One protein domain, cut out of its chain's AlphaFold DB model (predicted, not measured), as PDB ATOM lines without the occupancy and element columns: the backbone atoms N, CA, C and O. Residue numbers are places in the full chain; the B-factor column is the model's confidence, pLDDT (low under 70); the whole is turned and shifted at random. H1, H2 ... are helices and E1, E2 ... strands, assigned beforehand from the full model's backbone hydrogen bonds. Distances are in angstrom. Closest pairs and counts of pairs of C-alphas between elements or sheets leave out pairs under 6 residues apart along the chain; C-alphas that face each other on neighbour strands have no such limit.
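AT A GLANCE: This is residues 383 to 448 of the 761 residues of an uncharacterized protein of Ceriporiopsis subvermispora (strain B) (UniProt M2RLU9). With little regular structure, this is a two-strand hairpin, E1 and E2, with helix H1 packed on it and a long looping stretch, residues 413 to 440, leading back to short H2 near the first residue of H1. Residues 415 to 420 stick out. The 66 printed residues run E1, E2, H1, H2, with the sheet E1 - E2 antiparallel; the class is mixed, helices and strands, with only 25 residues in named elements, and the whole is compact, with a radius of gyration of the C-alphas of 11.4 A and spans of 33 by 23 by 19 A.

IN THESE COORDINATES: E1, residues 383 to 387, begins at C-alpha (20.013, 13.853, -37.403). E2 is residues 391 to 396, 16.9 A; H1, 403 to 412, 14.6 A; H2, 441 to 444, ends at C-alpha (22.245, 3.938, -46.871).

HOW THE PARTS SIT: Hairpin E1 and E2 has N 385 and O 393 2.8 A apart, within hydrogen-bond range. The closest C-alphas of E2 and H1, Ala 395 and Leu 410, are 6.2 A apart. H1 and H2 are close but not clearly touching, C-alphas 403 and 441 at 5.9 A. H2 is apart from both strands. H1 has every O i to N i+4 pair within range; H2 is too short for one, its single O i to N i+3 pair being within range.

THE WHOLE: The printed part has no cut. The H1 to H2 link is long, 28 residues. Mean pLDDT of the printed part is 71.0, with 29 residues under 70, among them 414 to 424.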
ATOM      1  N   VAL A 383      20.397  15.273 -37.378       81.06
ATOM      2  CA  VAL A 383      20.013  13.853 -37.403       81.06
ATOM      3  C   VAL A 383      19.215  13.495 -36.146       81.06
ATOM      4  O   VAL A 383      19.459  14.028 -35.061       81.06
ATOM      5  N   LYS A 384      18.242  12.587 -36.264       83.56
ATOM      6  CA  LYS A 384      17.427  12.132 -35.130       83.56
ATOM      7  C   LYS A 384      17.666  10.649 -34.873       83.56
ATOM      8  O   LYS A 384      17.573   9.840 -35.790       83.56
ATOM      9  N   VAL A 385      17.917  10.262 -33.624       86.69
ATOM     10  CA  VAL A 385      17.970   8.858 -33.195       86.69
ATOM     11  C   VAL A 385      16.788   8.537 -32.287       86.69
ATOM     12  O   VAL A 385      16.569   9.164 -31.251       86.69
ATOM     13  N   ARG A 386      15.996   7.544 -32.690       85.25
ATOM     14  CA  ARG A 386      14.904   6.971 -31.910       85.25
ATOM     15  C   ARG A 386      15.449   5.807 -31.084       85.25
ATOM     16  O   ARG A 386      15.860   4.791 -31.642       85.25
ATOM     17  N   ILE A 387      15.446   5.959 -29.764       80.81
ATOM     18  CA  ILE A 387      15.922   4.963 -28.800       80.81
ATOM     19  C   ILE A 387      14.701   4.175 -28.301       80.81
ATOM     20  O   ILE A 387      13.866   4.681 -27.545       80.81
ATOM     21  N   GLY A 388      14.567   2.937 -28.782       71.62
ATOM     22  CA  GLY A 388      13.374   2.106 -28.591       71.62
ATOM     23  C   GLY A 388      12.066   2.795 -29.006       71.62
ATOM     24  O   GLY A 388      11.998   3.456 -30.037       71.62
ATOM     25  N   ALA A 389      11.004   2.620 -28.213       65.38
ATOM     26  CA  ALA A 389       9.652   3.061 -28.572       65.38
ATOM     27  C   ALA A 389       9.258   4.471 -28.079       65.38
ATOM     28  O   ALA A 389       8.169   4.931 -28.408       65.38
ATOM     29  N   ARG A 390      10.075   5.140 -27.247       61.31
ATOM     30  CA  ARG A 390       9.622   6.319 -26.469       61.31
ATOM     31  C   ARG A 390      10.534   7.546 -26.464       61.31
ATOM     32  O   ARG A 390      10.076   8.596 -26.029       61.31
ATOM     33  N   GLN A 391      11.785   7.459 -26.920       74.19
ATOM     34  CA  GLN A 391      12.711   8.594 -26.854       74.19
ATOM     35  C   GLN A 391      13.273   8.933 -28.232       74.19
ATOM     36  O   GLN A 391      13.780   8.062 -28.935       74.19
ATOM     37  N   LEU A 392      13.195  10.209 -28.604       82.31
ATOM     38  CA  LEU A 392      13.818  10.769 -29.798       82.31
ATOM     39  C   LEU A 392      14.880  11.766 -29.333       82.31
ATOM     40  O   LEU A 392      14.576  12.680 -28.566       82.31
ATOM     41  N   ARG A 393      16.128  11.563 -29.747       82.75
ATOM     42  CA  ARG A 393      17.236  12.493 -29.510       82.75
ATOM     43  C   ARG A 393      17.667  13.099 -30.836       82.75
ATOM     44  O   ARG A 393      17.621  12.427 -31.862       82.75
ATOM     45  N   THR A 394      18.061  14.359 -30.790       80.75
ATOM     46  CA  THR A 394      18.468  15.148 -31.950       80.75
ATOM     47  C   THR A 394      19.929  15.523 -31.751       80.75
ATOM     48  O   THR A 394      20.288  15.960 -30.659       80.75
ATOM     49  N   ALA A 395      20.751  15.336 -32.776       78.62
ATOM     50  CA  ALA A 395      22.156  15.727 -32.799       78.62
ATOM     51  C   ALA A 395      22.452  16.469 -34.113       78.62
ATOM     52  O   ALA A 395      21.708  16.275 -35.084       78.62
ATOM     53  N   PRO A 396      23.525  17.275 -34.185       73.81
ATOM     54  CA  PRO A 396      24.047  17.756 -35.460       73.81
ATOM     55  C   PRO A 396      24.267  16.588 -36.431       73.81
ATOM     56  O   PRO A 396      24.594  15.479 -36.008       73.81
ATOM     57  N   PHE A 397      24.052  16.812 -37.726       70.81
ATOM     58  CA  PHE A 397      24.476  15.852 -38.743       70.81
ATOM     59  C   PHE A 397      26.013  15.881 -38.870       70.81
ATOM     60  O   PHE A 397      26.597  16.966 -38.802       70.81
ATOM     61  N   PRO A 398      26.691  14.735 -39.057       67.25
ATOM     62  CA  PRO A 398      28.149  14.701 -39.105       67.25
ATOM     63  C   PRO A 398      28.737  15.404 -40.325       67.25
ATOM     64  O   PRO A 398      28.286  15.228 -41.453       67.25
ATOM     65  N   GLU A 399      29.831  16.128 -40.084       59.62
ATOM     66  CA  GLU A 399      30.666  16.754 -41.120       59.62
ATOM     67  C   GLU A 399      31.345  15.737 -42.046       59.62
ATOM     68  O   GLU A 399      31.813  16.076 -43.127       59.62
ATOM     69  N   GLN A 400      31.415  14.478 -41.615       59.78
ATOM     70  CA  GLN A 400      32.038  13.382 -42.340       59.78
ATOM     71  C   GLN A 400      30.961  12.375 -42.753       59.78
ATOM     72  O   GLN A 400      30.204  11.885 -41.913       59.78
ATOM     73  N   ASN A 401      30.915  12.023 -44.041       61.78
ATOM     74  CA  ASN A 401      30.035  10.978 -44.573       61.78
ATOM     75  C   ASN A 401      30.583   9.571 -44.224       61.78
ATOM     76  O   ASN A 401      31.035   8.816 -45.087       61.78
ATOM     77  N   ASP A 402      30.555   9.251 -42.927       67.44
ATOM     78  CA  ASP A 402      31.000   8.000 -42.304       67.44
ATOM     79  C   ASP A 402      30.067   7.581 -41.142       67.44
ATOM     80  O   ASP A 402      29.565   8.407 -40.373       67.44
ATOM     81  N   VAL A 403      29.841   6.271 -40.997       77.38
ATOM     82  CA  VAL A 403      29.029   5.687 -39.915       77.38
ATOM     83  C   VAL A 403      29.699   5.820 -38.540       77.38
ATOM     84  O   VAL A 403      28.997   5.979 -37.537       77.38
ATOM     85  N   GLY A 404      31.030   5.771 -38.458       76.56
ATOM     86  CA  GLY A 404      31.782   5.972 -37.216       76.56
ATOM     87  C   GLY A 404      31.614   7.386 -36.653       76.56
ATOM     88  O   GLY A 404      31.255   7.533 -35.480       76.56
ATOM     89  N   ALA A 405      31.774   8.407 -37.499       73.25
ATOM     90  CA  ALA A 405      31.551   9.816 -37.169       73.25
ATOM     91  C   ALA A 405      30.112  10.081 -36.686       73.25
ATOM     92  O   ALA A 405      29.911  10.668 -35.620       73.25
ATOM     93  N   LEU A 406      29.107   9.555 -37.401       81.12
ATOM     94  CA  LEU A 406      27.701   9.611 -36.981       81.12
ATOM     95  C   LEU A 406      27.491   9.004 -35.585       81.12
ATOM     96  O   LEU A 406      26.815   9.584 -34.737       81.12
ATOM     97  N   ARG A 407      28.066   7.822 -35.325       83.81
ATOM     98  CA  ARG A 407      27.957   7.158 -34.017       83.81
ATOM     99  C   ARG A 407      28.684   7.924 -32.909       83.81
ATOM    100  O   ARG A 407      28.252   7.825 -31.767       83.81
ATOM    101  N   ALA A 408      29.764   8.648 -33.208       79.94
ATOM    102  CA  ALA A 408      30.460   9.486 -32.232       79.94
ATOM    103  C   ALA A 408      29.583  10.664 -31.786       79.94
ATOM    104  O   ALA A 408      29.244  10.748 -30.611       79.94
ATOM    105  N   GLN A 409      29.086  11.469 -32.725       77.88
ATOM    106  CA  GLN A 409      28.210  12.601 -32.398       77.88
ATOM    107  C   GLN A 409      26.904  12.170 -31.709       77.88
ATOM    108  O   GLN A 409      26.435  12.824 -30.776       77.88
ATOM    109  N   LEU A 410      26.321  11.039 -32.126       80.94
ATOM    110  CA  LEU A 410      25.145  10.481 -31.457       80.94
ATOM    111  C   LEU A 410      25.447   9.959 -30.046       80.94
ATOM    112  O   LEU A 410      24.544   9.998 -29.211       80.94
ATOM    113  N   ARG A 411      26.666   9.476 -29.756       77.81
ATOM    114  CA  ARG A 411      27.071   9.131 -28.383       77.81
ATOM    115  C   ARG A 411      27.046  10.375 -27.510       77.81
ATOM    116  O   ARG A 411      26.321  10.387 -26.519       77.81
ATOM    117  N   ASP A 412      27.745  11.425 -27.924       73.50
ATOM    118  CA  ASP A 412      27.900  12.650 -27.134       73.50
ATOM    119  C   ASP A 412      26.545  13.320 -26.847       73.50
ATOM    120  O   ASP A 412      26.251  13.676 -25.705       73.50
ATOM    121  N   ALA A 413      25.644  13.355 -27.838       70.81
ATOM    122  CA  ALA A 413      24.273  13.853 -27.681       70.81
ATOM    123  C   ALA A 413      23.363  12.991 -26.769       70.81
ATOM    124  O   ALA A 413      22.273  13.427 -26.382       70.81
ATOM    125  N   VAL A 414      23.765  11.760 -26.430       69.94
ATOM    126  CA  VAL A 414      22.991  10.809 -25.604       69.94
ATOM    127  C   VAL A 414      23.579  10.641 -24.192       69.94
ATOM    128  O   VAL A 414      22.821  10.336 -23.264       69.94
ATOM    129  N   SER A 415      24.875  10.918 -24.001       59.97
ATOM    130  CA  SER A 415      25.645  10.730 -22.756       59.97
ATOM    131  C   SER A 415      25.055  11.374 -21.488       59.97
ATOM    132  O   SER A 415      25.347  10.925 -20.384       59.97
ATOM    133  N   GLY A 416      24.185  12.384 -21.604       53.38
ATOM    134  CA  GLY A 416      23.564  13.081 -20.464       53.38
ATOM    135  C   GLY A 416      22.333  12.415 -19.818       53.38
ATOM    136  O   GLY A 416      21.626  13.072 -19.056       53.38
ATOM    137  N   SER A 417      21.999  11.156 -20.129       50.84
ATOM    138  CA  SER A 417      20.802  10.477 -19.581       50.84
ATOM    139  C   SER A 417      21.152   9.415 -18.528       50.84
ATOM    140  O   SER A 417      22.080   8.645 -18.729       50.84
ATOM    141  N   ARG A 418      20.339   9.273 -17.461       46.25
ATOM    142  CA  ARG A 418      20.458   8.231 -16.397       46.25
ATOM    143  C   ARG A 418      20.258   6.770 -16.867       46.25
ATOM    144  O   ARG A 418      19.926   5.893 -16.074       46.25
ATOM    145  N   ILE A 419      20.410   6.494 -18.155       49.47
ATOM    146  CA  ILE A 419      20.349   5.152 -18.729       49.47
ATOM    147  C   ILE A 419      21.797   4.680 -18.828       49.47
ATOM    148  O   ILE A 419      22.591   5.334 -19.500       49.47
ATOM    149  N   SER A 420      22.159   3.559 -18.197       45.50
ATOM    150  CA  SER A 420      23.470   2.945 -18.428       45.50
ATOM    151  C   SER A 420      23.508   2.377 -19.848       45.50
ATOM    152  O   SER A 420      23.149   1.231 -20.118       45.50
ATOM    153  N   VAL A 421      23.916   3.229 -20.787       49.69
ATOM    154  CA  VAL A 421      24.054   2.936 -22.215       49.69
ATOM    155  C   VAL A 421      25.301   2.067 -22.428       49.69
ATOM    156  O   VAL A 421      26.249   2.427 -23.113       49.69
ATOM    157  N   ALA A 422      25.251   0.832 -21.925       50.25
ATOM    158  CA  ALA A 422      26.027  -0.292 -22.452       50.25
ATOM    159  C   ALA A 422      25.449  -0.738 -23.817       50.25
ATOM    160  O   ALA A 422      25.283  -1.926 -24.096       50.25
ATOM    161  N   GLN A 423      25.033   0.225 -24.651       57.94
ATOM    162  CA  GLN A 423      24.341  -0.055 -25.899       57.94
ATOM    163  C   GLN A 423      25.339  -0.405 -26.987       57.94
ATOM    164  O   GLN A 423      26.326   0.285 -27.245       57.94
ATOM    165  N   ARG A 424      24.985  -1.470 -27.695       64.19
ATOM    166  CA  ARG A 424      25.560  -1.861 -28.969       64.19
ATOM    167  C   ARG A 424      25.256  -0.794 -30.028       64.19
ATOM    168  O   ARG A 424      24.313  -0.933 -30.799       64.19
ATOM    169  N   TRP A 425      26.060   0.272 -30.087       74.25
ATOM    170  CA  TRP A 425      26.024   1.287 -31.160       74.25
ATOM    171  C   TRP A 425      26.191   0.672 -32.554       74.25
ATOM    172  O   TRP A 425      25.626   1.146 -33.535       74.25
ATOM    173  N   ASN A 426      26.870  -0.471 -32.611       74.25
ATOM    174  CA  ASN A 426      26.937  -1.364 -33.755       74.25
ATOM    175  C   ASN A 426      25.594  -2.023 -34.144       74.25
ATOM    176  O   ASN A 426      25.584  -2.780 -35.106       74.25
ATOM    177  N   MET A 427      24.472  -1.769 -33.456       76.94
ATOM    178  CA  MET A 427      23.106  -2.187 -33.832       76.94
ATOM    179  C   MET A 427      22.219  -1.032 -34.337       76.94
ATOM    180  O   MET A 427      21.020  -1.239 -34.527       76.94
ATOM    181  N   LEU A 428      22.774   0.164 -34.560       85.81
ATOM    182  CA  LEU A 428      22.049   1.298 -35.141       85.81
ATOM    183  C   LEU A 428      21.491   0.935 -36.533       85.81
ATOM    184  O   LEU A 428      22.190   0.325 -37.349       85.81
ATOM    185  N   LYS A 429      20.227   1.286 -36.802       87.00
ATOM    186  CA  LYS A 429      19.528   0.961 -38.056       87.00
ATOM    187  C   LYS A 429      18.949   2.185 -38.759       87.00
ATOM    188  O   LYS A 429      18.464   3.109 -38.107       87.00
ATOM    189  N   PHE A 430      18.889   2.115 -40.085       86.94
ATOM    190  CA  PHE A 430      18.146   3.029 -40.953       86.94
ATOM    191  C   PHE A 430      17.374   2.221 -42.001       86.94
ATOM    192  O   PHE A 430      17.919   1.269 -42.556       86.94
ATOM    193  N   ASN A 431      16.094   2.543 -42.228       81.12
ATOM    194  CA  ASN A 431      15.199   1.811 -43.142       81.12
ATOM    195  C   ASN A 431      15.303   0.273 -43.014       81.12
ATOM    196  O   ASN A 431      15.440  -0.457 -43.992       81.12
ATOM    197  N   GLY A 432      15.320  -0.227 -41.771       75.12
ATOM    198  CA  GLY A 432      15.454  -1.653 -41.437       75.12
ATOM    199  C   GLY A 432      16.871  -2.238 -41.555       75.12
ATOM    200  O   GLY A 432      17.188  -3.190 -40.832       75.12
ATOM    201  N   LYS A 433      17.744  -1.652 -42.385       83.94
ATOM    202  CA  LYS A 433      19.146  -2.062 -42.563       83.94
ATOM    203  C   LYS A 433      20.003  -1.647 -41.366       83.94
ATOM    204  O   LYS A 433      19.787  -0.599 -40.760       83.94
ATOM    205  N   ARG A 434      20.979  -2.486 -41.018       86.88
ATOM    206  CA  ARG A 434      21.978  -2.228 -39.972       86.88
ATOM    207  C   ARG A 434      23.130  -1.411 -40.556       86.88
ATOM    208  O   ARG A 434      23.593  -1.718 -41.650       86.88
ATOM    209  N   LEU A 435      23.581  -0.401 -39.819       86.56
ATOM    210  CA  LEU A 435      24.739   0.411 -40.187       86.56
ATOM    211  C   LEU A 435      26.024  -0.307 -39.779       86.56
ATOM    212  O   LEU A 435      26.208  -0.622 -38.602       86.56
ATOM    213  N   GLU A 436      26.903  -0.555 -40.742       77.56
ATOM    214  CA  GLU A 436      28.187  -1.239 -40.558       77.56
ATOM    215  C   GLU A 436      29.330  -0.229 -40.397       77.56
ATOM    216  O   GLU A 436      29.264   0.891 -40.899       77.56
ATOM    217  N   ASP A 437      30.376  -0.616 -39.671       68.06
ATOM    218  CA  ASP A 437      31.576   0.207 -39.508       68.06
ATOM    219  C   ASP A 437      32.397   0.226 -40.809       68.06
ATOM    220  O   ASP A 437      32.500  -0.789 -41.496       68.06
ATOM    221  N   GLY A 438      32.942   1.391 -41.177       61.81
ATOM    222  CA  GLY A 438      33.640   1.596 -42.455       61.81
ATOM    223  C   GLY A 438      32.729   1.748 -43.684       61.81
ATOM    224  O   GLY A 438      33.232   1.861 -44.802       61.81
ATOM    225  N   LYS A 439      31.399   1.762 -43.509       66.88
ATOM    226  CA  LYS A 439      30.434   2.158 -44.551       66.88
ATOM    227  C   LYS A 439      30.075   3.639 -44.438       66.88
ATOM    228  O   LYS A 439      30.179   4.242 -43.370       66.88
ATOM    229  N   ARG A 440      29.615   4.224 -45.543       64.81
ATOM    230  CA  ARG A 440      29.291   5.654 -45.656       64.81
ATOM    231  C   ARG A 440      27.807   5.882 -45.390       64.81
ATOM    232  O   ARG A 440      26.988   5.007 -45.650       64.81
ATOM    233  N   LEU A 441      27.426   7.071 -44.932       68.12
ATOM    234  CA  LEU A 441      26.013   7.437 -44.722       68.12
ATOM    235  C   LEU A 441      25.240   7.473 -46.049       68.12
ATOM    236  O   LEU A 441      24.084   7.044 -46.113       68.12
ATOM    237  N   SER A 442      25.924   7.886 -47.118       59.09
ATOM    238  CA  SER A 442      25.461   7.825 -48.506       59.09
ATOM    239  C   SER A 442      25.083   6.418 -48.970       59.09
ATOM    240  O   SER A 442      24.119   6.273 -49.712       59.09
ATOM    241  N   ASP A 443      25.776   5.370 -48.508       63.81
ATOM    242  CA  ASP A 443      25.509   3.984 -48.929       63.81
ATOM    243  C   ASP A 443      24.124   3.497 -48.450       63.81
ATOM    244  O   ASP A 443      23.552   2.550 -48.991       63.81
ATOM    245  N   TYR A 444      23.570   4.176 -47.439       66.38
ATOM    246  CA  TYR A 444      22.245   3.938 -46.871       66.38
ATOM    247  C   TYR A 444      21.234   5.048 -47.204       66.38
ATOM    248  O   TYR A 444      20.100   4.972 -46.733       66.38
ATOM    249  N   ASN A 445      21.616   6.064 -47.994       64.81
ATOM    250  CA  ASN A 445      20.840   7.287 -48.246       64.81
ATOM    251  C   ASN A 445      20.382   8.007 -46.956       64.81
ATOM    252  O   ASN A 445      19.253   8.492 -46.867       64.81
ATOM    253  N   ILE A 446      21.246   8.070 -45.936       71.00
ATOM    254  CA  ILE A 446      20.980   8.840 -44.711       71.00
ATOM    255  C   ILE A 446      21.225  10.324 -44.992       71.00
ATOM    256  O   ILE A 446      22.348  10.731 -45.279       71.00
ATOM    257  N   LEU A 447      20.168  11.127 -44.870       66.38
ATOM    258  CA  LEU A 447      20.174  12.579 -45.077       66.38
ATOM    259  C   LEU A 447      19.919  13.345 -43.765       66.38
ATOM    260  O   LEU A 447      19.346  12.775 -42.828       66.38
ATOM    261  N   PRO A 448      20.263  14.640 -43.679       63.03
ATOM    262  CA  PRO A 448      19.785  15.518 -42.615       63.03
ATOM    263  C   PRO A 448      18.260  15.414 -42.428       63.03
ATOM    264  O   PRO A 448      17.505  15.256 -43.382       63.03
TER     265      PRO A 448